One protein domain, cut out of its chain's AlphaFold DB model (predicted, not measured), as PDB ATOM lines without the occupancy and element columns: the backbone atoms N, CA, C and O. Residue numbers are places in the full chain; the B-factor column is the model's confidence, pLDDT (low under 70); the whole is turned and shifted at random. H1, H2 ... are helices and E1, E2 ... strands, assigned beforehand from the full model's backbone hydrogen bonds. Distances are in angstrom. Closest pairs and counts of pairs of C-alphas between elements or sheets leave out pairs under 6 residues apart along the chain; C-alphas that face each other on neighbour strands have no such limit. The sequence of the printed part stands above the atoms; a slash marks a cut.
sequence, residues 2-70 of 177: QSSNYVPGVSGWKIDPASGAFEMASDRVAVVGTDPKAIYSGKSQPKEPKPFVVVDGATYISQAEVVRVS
ATOM      1  N   GLN A   2     152.950 175.887 166.680       93.94
ATOM      2  CA  GLN A   2     152.543 174.475 166.766       93.94
ATOM      3  C   GLN A   2     151.051 174.275 166.493       93.94
ATOM      4  O   GLN A   2     150.271 175.220 166.623       93.94
ATOM      5  N   SER A   3     150.667 173.042 166.152       93.94
ATOM      6  CA  SER A   3     149.265 172.636 166.051       93.94
ATOM      7  C   SER A   3     148.603 172.501 167.427       93.94
ATOM      8  O   SER A   3     149.264 172.327 168.452       93.94
ATOM      9  N   SER A   4     147.270 172.551 167.451       95.44
ATOM     10  CA  SER A   4     146.471 172.430 168.679       95.44
ATOM     11  C   SER A   4     146.553 171.051 169.346       95.44
ATOM     12  O   SER A   4     146.308 170.937 170.540       95.44
ATOM     13  N   ASN A   5     146.910 170.010 168.594       91.62
ATOM     14  CA  ASN A   5     147.023 168.620 169.045       91.62
ATOM     15  C   ASN A   5     148.479 168.128 169.131       91.62
ATOM     16  O   ASN A   5     148.732 166.926 169.022       91.62
ATOM     17  N   TYR A   6     149.440 169.048 169.236       92.50
ATOM     18  CA  TYR A   6     150.852 168.693 169.248       92.50
ATOM     19  C   TYR A   6     151.233 167.918 170.519       92.50
ATOM     20  O   TYR A   6     151.087 168.423 171.633       92.50
ATOM     21  N   VAL A   7     151.773 166.714 170.328       86.12
ATOM     22  CA  VAL A   7     152.410 165.888 171.358       86.12
ATOM     23  C   VAL A   7     153.739 165.384 170.778       86.12
ATOM     24  O   VAL A   7     153.700 164.699 169.750       86.12
ATOM     25  N   PRO A   8     154.897 165.692 171.400       87.62
ATOM     26  CA  PRO A   8     156.211 165.310 170.878       87.62
ATOM     27  C   PRO A   8     156.297 163.822 170.526       87.62
ATOM     28  O   PRO A   8     155.976 162.967 171.351       87.62
ATOM     29  N   GLY A   9     156.712 163.515 169.297       80.31
ATOM     30  CA  GLY A   9     156.870 162.155 168.781       80.31
ATOM     31  C   GLY A   9     155.577 161.349 168.593       80.31
ATOM     32  O   GLY A   9     155.659 160.174 168.236       80.31
ATOM     33  N   VAL A  10     154.398 161.938 168.829       81.94
ATOM     34  CA  VAL A  10     153.110 161.219 168.825       81.94
ATOM     35  C   VAL A  10     152.103 161.828 167.850       81.94
ATOM     36  O   VAL A  10     151.533 161.094 167.044       81.94
ATOM     37  N   SER A  11     151.855 163.140 167.899       87.31
ATOM     38  CA  SER A  11     150.807 163.771 167.081       87.31
ATOM     39  C   SER A  11     151.081 165.241 166.778       87.31
ATOM     40  O   SER A  11     151.766 165.936 167.524       87.31
ATOM     41  N   GLY A  12     150.482 165.735 165.691       90.19
ATOM     42  CA  GLY A  12     150.523 167.148 165.318       90.19
ATOM     43  C   GLY A  12     151.847 167.590 164.693       90.19
ATOM     44  O   GLY A  12     152.612 166.773 164.178       90.19
ATOM     45  N   TRP A  13     152.092 168.901 164.703       91.62
ATOM     46  CA  TRP A  13     153.330 169.498 164.195       91.62
ATOM     47  C   TRP A  13     153.798 170.676 165.054       91.62
ATOM     48  O   TRP A  13     152.988 171.377 165.666       91.62
ATOM     49  N   LYS A  14     155.112 170.919 165.063       92.50
ATOM     50  CA  LYS A  14     155.755 172.046 165.746       92.50
ATOM     51  C   LYS A  14     156.922 172.589 164.924       92.50
ATOM     52  O   LYS A  14     157.693 171.837 164.345       92.50
ATOM     53  N   ILE A  15     157.062 173.911 164.923       93.62
ATOM     54  CA  ILE A  15     158.257 174.646 164.499       93.62
ATOM     55  C   ILE A  15     158.859 175.285 165.748       93.62
ATOM     56  O   ILE A  15     158.209 176.131 166.382       93.62
ATOM     57  N   ASP A  16     160.074 174.884 166.101       88.25
ATOM     58  CA  ASP A  16     160.866 175.514 167.149       88.25
ATOM     59  C   ASP A  16     161.403 176.867 166.646       88.25
ATOM     60  O   ASP A  16     162.180 176.903 165.691       88.25
ATOM     61  N   PRO A  17     160.994 177.995 167.251       87.50
ATOM     62  CA  PRO A  17     161.418 179.315 166.799       87.50
ATOM     63  C   PRO A  17     162.898 179.621 167.079       87.50
ATOM     64  O   PRO A  17     163.438 180.515 166.436       87.50
ATOM     65  N   ALA A  18     163.548 178.928 168.019       87.50
ATOM     66  CA  ALA A  18     164.942 179.188 168.379       87.50
ATOM     67  C   ALA A  18     165.919 178.431 167.472       87.50
ATOM     68  O   ALA A  18     166.919 178.989 167.029       87.50
ATOM     69  N   SER A  19     165.623 177.161 167.191       86.44
ATOM     70  CA  SER A  19     166.470 176.303 166.353       86.44
ATOM     71  C   SER A  19     166.036 176.259 164.884       86.44
ATOM     72  O   SER A  19     166.801 175.814 164.033       86.44
ATOM     73  N   GLY A  20     164.808 176.687 164.576       85.25
ATOM     74  CA  GLY A  20     164.187 176.499 163.264       85.25
ATOM     75  C   GLY A  20     163.759 175.053 162.988       85.25
ATOM     76  O   GLY A  20     163.307 174.758 161.883       85.25
ATOM     77  N   ALA A  21     163.892 174.144 163.961       83.25
ATOM     78  CA  ALA A  21     163.563 172.736 163.778       83.25
ATOM     79  C   ALA A  21     162.061 172.541 163.525       83.25
ATOM     80  O   ALA A  21     161.219 173.103 164.227       83.25
ATOM     81  N   PHE A  22     161.734 171.707 162.539       85.94
ATOM     82  CA  PHE A  22     160.368 171.308 162.221       85.94
ATOM     83  C   PHE A  22     160.146 169.842 162.594       85.94
ATOM     84  O   PHE A  22     160.885 168.963 162.154       85.94
ATOM     85  N   GLU A  23     159.107 169.586 163.380       85.38
ATOM     86  CA  GLU A  23     158.649 168.255 163.767       85.38
ATOM     87  C   GLU A  23     157.213 168.050 163.282       85.38
ATOM     88  O   GLU A  23     156.354 168.917 163.465       85.38
ATOM     89  N   MET A  24     156.938 166.887 162.690       85.50
ATOM     90  CA  MET A  24     155.600 166.491 162.256       85.50
ATOM     91  C   MET A  24     155.406 164.987 162.429       85.50
ATOM     92  O   MET A  24     156.153 164.186 161.871       85.50
ATOM     93  N   ALA A  25     154.362 164.604 163.160       80.56
ATOM     94  CA  ALA A  25     153.933 163.218 163.267       80.56
ATOM     95  C   ALA A  25     152.946 162.908 162.132       80.56
ATOM     96  O   ALA A  25     151.765 163.253 162.205       80.56
ATOM     97  N   SER A  26     153.438 162.293 161.053       74.12
ATOM     98  CA  SER A  26     152.607 161.871 159.925       74.12
ATOM     99  C   SER A  26     153.146 160.616 159.247       74.12
ATOM    100  O   SER A  26     154.351 160.438 159.104       74.12
ATOM    101  N   ASP A  27     152.226 159.771 158.796       71.81
ATOM    102  CA  ASP A  27     152.448 158.582 157.972       71.81
ATOM    103  C   ASP A  27     152.295 158.858 156.464       71.81
ATOM    104  O   ASP A  27     152.552 157.977 155.648       71.81
ATOM    105  N   ARG A  28     151.873 160.073 156.085       70.00
ATOM    106  CA  ARG A  28     151.555 160.460 154.696       70.00
ATOM    107  C   ARG A  28     152.499 161.498 154.104       70.00
ATOM    108  O   ARG A  28     152.347 161.868 152.941       70.00
ATOM    109  N   VAL A  29     153.449 161.993 154.887       71.31
ATOM    110  CA  VAL A  29     154.428 162.971 154.413       71.31
ATOM    111  C   VAL A  29     155.625 162.232 153.837       71.31
ATOM    112  O   VAL A  29     156.376 161.582 154.558       71.31
ATOM    113  N   ALA A  30     155.807 162.358 152.525       65.19
ATOM    114  CA  ALA A  30     157.015 161.928 151.840       65.19
ATOM    115  C   ALA A  30     157.954 163.126 151.686       65.19
ATOM    116  O   ALA A  30     157.584 164.140 151.091       65.19
ATOM    117  N   VAL A  31     159.180 163.008 152.198       69.31
ATOM    118  CA  VAL A  31     160.246 163.958 151.868       69.31
ATOM    119  C   VAL A  31     160.898 163.486 150.573       69.31
ATOM    120  O   VAL A  31     161.423 162.375 150.512       69.31
ATOM    121  N   VAL A  32     160.838 164.310 149.526       64.94
ATOM    122  CA  VAL A  32     161.469 164.019 148.233       64.94
ATOM    123  C   VAL A  32     162.779 164.797 148.138       64.94
ATOM    124  O   VAL A  32     162.791 166.013 148.312       64.94
ATOM    125  N   GLY A  33     163.871 164.090 147.844       64.12
ATOM    126  CA  GLY A  33     165.228 164.644 147.811       64.12
ATOM    127  C   GLY A  33     166.060 164.246 149.031       64.12
ATOM    128  O   GLY A  33     165.538 163.770 150.036       64.12
ATOM    129  N   THR A  34     167.376 164.404 148.920       60.69
ATOM    130  CA  THR A  34     168.323 164.205 150.024       60.69
ATOM    131  C   THR A  34     169.014 165.532 150.293       60.69
ATOM    132  O   THR A  34     169.822 165.983 149.486       60.69
ATOM    133  N   ASP A  35     168.671 166.179 151.406       72.12
ATOM    134  CA  ASP A  35     169.470 167.287 151.928       72.12
ATOM    135  C   ASP A  35     170.500 166.707 152.913       72.12
ATOM    136  O   ASP A  35     170.101 166.172 153.950       72.12
ATOM    137  N   PRO A  36     171.815 166.797 152.632       72.25
ATOM    138  CA  PRO A  36     172.862 166.293 153.521       72.25
ATOM    139  C   PRO A  36     172.862 166.933 154.917       72.25
ATOM    140  O   PRO A  36     173.497 166.403 155.826       72.25
ATOM    141  N   LYS A  37     172.201 168.085 155.087       73.06
ATOM    142  CA  LYS A  37     172.102 168.805 156.364       73.06
ATOM    143  C   LYS A  37     170.828 168.476 157.145       73.06
ATOM    144  O   LYS A  37     170.721 168.878 158.302       73.06
ATOM    145  N   ALA A  38     169.871 167.765 156.546       67.56
ATOM    146  CA  ALA A  38     168.637 167.387 157.221       67.56
ATOM    147  C   ALA A  38     168.858 166.161 158.121       67.56
ATOM    148  O   ALA A  38     169.329 165.113 157.679       67.56
ATOM    149  N   ILE A  39     168.484 166.284 159.395       68.06
ATOM    150  CA  ILE A  39     168.477 165.171 160.350       68.06
ATOM    151  C   ILE A  39     167.055 164.615 160.405       68.06
ATOM    152  O   ILE A  39     166.147 165.251 160.938       68.06
ATOM    153  N   TYR A  40     166.859 163.420 159.856       66.69
ATOM    154  CA  TYR A  40     165.575 162.723 159.869       66.69
ATOM    155  C   TYR A  40     165.483 161.838 161.118       66.69
ATOM    156  O   TYR A  40     166.123 160.793 161.189       66.69
ATOM    157  N   SER A  41     164.704 162.253 162.117       59.00
ATOM    158  CA  SER A  41     164.589 161.561 163.415       59.00
ATOM    159  C   SER A  41     163.354 160.654 163.553       59.00
ATOM    160  O   SER A  41     163.064 160.155 164.639       59.00
ATOM    161  N   GLY A  42     162.627 160.394 162.462       58.00
ATOM    162  CA  GLY A  42     161.491 159.469 162.448       58.00
ATOM    163  C   GLY A  42     161.915 158.006 162.292       58.00
ATOM    164  O   GLY A  42     162.918 157.701 161.648       58.00
ATOM    165  N   LYS A  43     161.114 157.069 162.820       54.28
ATOM    166  CA  LYS A  43     161.211 155.662 162.406       54.28
ATOM    167  C   LYS A  43     160.888 155.620 160.913       54.28
ATOM    168  O   LYS A  43     159.738 155.845 160.542       54.28
ATOM    169  N   SER A  44     161.884 155.378 160.061       57.22
ATOM    170  CA  SER A  44     161.631 155.126 158.642       57.22
ATOM    171  C   SER A  44     160.586 154.023 158.547       57.22
ATOM    172  O   SER A  44     160.749 152.991 159.211       57.22
ATOM    173  N   GLN A  45     159.530 154.218 157.753       55.97
ATOM    174  CA  GLN A  45     158.640 153.100 157.469       55.97
ATOM    175  C   GLN A  45     159.499 151.935 156.965       55.97
ATOM    176  O   GLN A  45     160.430 152.171 156.183       55.97
ATOM    177  N   PRO A  46     159.253 150.703 157.447       58.50
ATOM    178  CA  PRO A  46     159.930 149.538 156.911       58.50
ATOM    179  C   PRO A  46     159.744 149.586 155.402       58.50
ATOM    180  O   PRO A  46     158.612 149.623 154.922       58.50
ATOM    181  N   LYS A  47     160.852 149.678 154.664       64.81
ATOM    182  CA  LYS A  47     160.803 149.702 153.207       64.81
ATOM    183  C   LYS A  47     160.013 148.475 152.771       64.81
ATOM    184  O   LYS A  47     160.407 147.362 153.125       64.81
ATOM    185  N   GLU A  48     158.912 148.679 152.047       69.81
ATOM    186  CA  GLU A  48     158.148 147.554 151.521       69.81
ATOM    187  C   GLU A  48     159.113 146.636 150.760       69.81
ATOM    188  O   GLU A  48     159.928 147.124 149.960       69.81
ATOM    189  N   PRO A  49     159.111 145.323 151.051       77.19
ATOM    190  CA  PRO A  49     160.011 144.412 150.379       77.19
ATOM    191  C   PRO A  49     159.749 144.482 148.879       77.19
ATOM    192  O   PRO A  49     158.606 144.569 148.434       77.19
ATOM    193  N   LYS A  50     160.828 144.453 148.092       86.31
ATOM    194  CA  LYS A  50     160.713 144.421 146.637       86.31
ATOM    195  C   LYS A  50     159.904 143.169 146.262       86.31
ATOM    196  O   LYS A  50     160.364 142.066 146.582       86.31
ATOM    197  N   PRO A  51     158.735 143.299 145.609       87.50
ATOM    198  CA  PRO A  51     157.849 142.152 145.419       87.50
ATOM    199  C   PRO A  51     158.456 141.087 144.509       87.50
ATOM    200  O   PRO A  51     158.231 139.899 144.706       87.50
ATOM    201  N   PHE A  52     159.270 141.514 143.542       91.38
ATOM    202  CA  PHE A  52     159.871 140.659 142.524       91.38
ATOM    203  C   PHE A  52     161.403 140.714 142.547       91.38
ATOM    204  O   PHE A  52     162.014 141.788 142.613       91.38
ATOM    205  N   VAL A  53     162.017 139.534 142.446       91.12
ATOM    206  CA  VAL A  53     163.466 139.325 142.326       91.12
ATOM    207  C   VAL A  53     163.769 138.527 141.063       91.12
ATOM    208  O   VAL A  53     162.967 137.695 140.649       91.12
ATOM    209  N   VAL A  54     164.914 138.793 140.439       93.50
ATOM    210  CA  VAL A  54     165.373 138.058 139.255       93.50
ATOM    211  C   VAL A  54     166.551 137.188 139.670       93.50
ATOM    212  O   VAL A  54     167.535 137.716 140.187       93.50
ATOM    213  N   VAL A  55     166.438 135.880 139.458       90.62
ATOM    214  CA  VAL A  55     167.501 134.893 139.693       90.62
ATOM    215  C   VAL A  55     167.697 134.140 138.383       90.62
ATOM    216  O   VAL A  55     166.731 133.624 137.828       90.62
ATOM    217  N   ASP A  56     168.916 134.161 137.845       91.62
ATOM    218  CA  ASP A  56     169.285 133.485 136.591       91.62
ATOM    219  C   ASP A  56     168.353 133.792 135.400       91.62
ATOM    220  O   ASP A  56     168.024 132.935 134.585       91.62
ATOM    221  N   GLY A  57     167.889 135.044 135.304       89.50
ATOM    222  CA  GLY A  57     166.988 135.504 134.239       89.50
ATOM    223  C   GLY A  57     165.509 135.150 134.442       89.50
ATOM    224  O   GLY A  57     164.662 135.665 133.715       89.50
ATOM    225  N   ALA A  58     165.169 134.349 135.454       81.00
ATOM    226  CA  ALA A  58     163.791 134.062 135.836       81.00
ATOM    227  C   ALA A  58     163.305 135.028 136.931       81.00
ATOM    228  O   ALA A  58     164.040 135.384 137.853       81.00
ATOM    229  N   THR A  59     162.053 135.481 136.819       90.12
ATOM    230  CA  THR A  59     161.425 136.393 137.790       90.12
ATOM    231  C   THR A  59     160.638 135.601 138.831       90.12
ATOM    232  O   THR A  59     159.786 134.789 138.477       90.12
ATOM    233  N   TYR A  60     160.885 135.879 140.110       89.06
ATOM    234  CA  TYR A  60     160.257 135.235 141.263       89.06
ATOM    235  C   TYR A  60     159.604 136.269 142.182       89.06
ATOM    236  O   TYR A  60     160.044 137.419 142.242       89.06
ATOM    237  N   ILE A  61     158.594 135.845 142.947       91.00
ATOM    238  CA  ILE A  61     158.064 136.621 144.077       91.00
ATOM    239  C   ILE A  61     159.050 136.481 145.244       91.00
ATOM    240  O   ILE A  61     159.481 135.372 145.557       91.00
ATOM    241  N   SER A  62     159.442 137.588 145.874       88.44
ATOM    242  CA  SER A  62     160.428 137.552 146.957       88.44
ATOM    243  C   SER A  62     159.873 136.861 148.206       88.44
ATOM    244  O   SER A  62     158.694 136.984 148.529       88.44
ATOM    245  N   GLN A  63     160.724 136.166 148.965       84.50
ATOM    246  CA  GLN A  63     160.284 135.484 150.188       84.50
ATOM    247  C   GLN A  63     159.665 136.457 151.206       84.50
ATOM    248  O   GLN A  63     158.695 136.125 151.882       84.50
ATOM    249  N   ALA A  64     160.207 137.673 151.296       84.06
ATOM    250  CA  ALA A  64     159.672 138.715 152.166       84.06
ATOM    251  C   ALA A  64     158.267 139.165 151.731       84.06
ATOM    252  O   ALA A  64     157.408 139.386 152.579       84.06
ATOM    253  N   GLU A  65     158.018 139.245 150.422       84.19
ATOM    254  CA  GLU A  65     156.689 139.503 149.870       84.19
ATOM    255  C   GLU A  65     155.721 138.369 150.201       84.19
ATOM    256  O   GLU A  65     154.638 138.632 150.717       84.19
ATOM    257  N   VAL A  66     156.137 137.115 149.985       83.31
ATOM    258  CA  VAL A  66     155.339 135.925 150.306       83.31
ATOM    259  C   VAL A  66     154.918 135.952 151.769       83.31
ATOM    260  O   VAL A  66     153.734 135.812 152.047       83.31
ATOM    261  N   VAL A  67     155.836 136.194 152.708       82.50
ATOM    262  CA  VAL A  67     155.495 136.272 154.139       82.50
ATOM    263  C   VAL A  67     154.534 137.427 154.430       82.50
ATOM    264  O   VAL A  67     153.590 137.238 155.191       82.50
ATOM    265  N   ARG A  68     154.731 138.599 153.811       80.56
ATOM    266  CA  ARG A  68     153.882 139.781 154.032       80.56
ATOM    267  C   ARG A  68     152.434 139.552 153.597       80.56
ATOM    268  O   ARG A  68     151.523 140.028 154.266       80.56
ATOM    269  N   VAL A  69     152.227 138.861 152.475       77.19
ATOM    270  CA  VAL A  69     150.890 138.646 151.887       77.19
ATOM    271  C   VAL A  69     150.274 137.293 152.254       77.19
ATOM    272  O   VAL A  69     149.096 137.061 151.984       77.19
ATOM    273  N   SER A  70     151.042 136.395 152.874       74.50
ATOM    274  CA  SER A  70     150.542 135.093 153.316       74.50
ATOM    275  C   SER A  70     149.623 135.246 154.519       74.50
ATOM    276  O   SER A  70     150.006 135.766 155.566       74.50
TER     277      SER A  70
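This is residues 2 to 70 of the 177 residues of the protein "DUF1983 domain-containing protein" of Pseudomonas brassicacearum (UniProt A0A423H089). What is the shape? There is little regular structure: two small strand hairpins, E1 with E2 and E3 with E4, lie far apart, joined by residues 25 to 51, of which 32 to 37 stick out, and short helix H1 follows E4. How large is it? The 69 printed residues, mixed in class, are extended, with radius of gyration of the C-alphas 18.4 A and spans 56 by 29 by 13 A.

How do the strands pair? E1, residues 13 to 15, and E2, residues 22 to 24, form an antiparallel hairpin; N 14 and O 23 are 2.8 A apart, within hydrogen-bond range. E3, residues 52 to 55, and E4, residues 58 to 61, form another; N 53 and O 60 are within range at 2.9 A. Where is the helix? H1, residues 63 to 69, with every O i to N i+4 pair within range, is only just apart from E3, at 8.1 A between closest C-alphas.

Where does E1 begin? C-alpha 13 is at (153.330, 169.498, 164.195). Where does H1 end? C-alpha 69 is at (150.890, 138.646, 151.887); H1 is 10.1 A long.

Is it cut? The printed part has no cut; the E2 to E3 link is long. Where is confidence low? Residues 30 to 34 and 38 to 48 have pLDDT under 70.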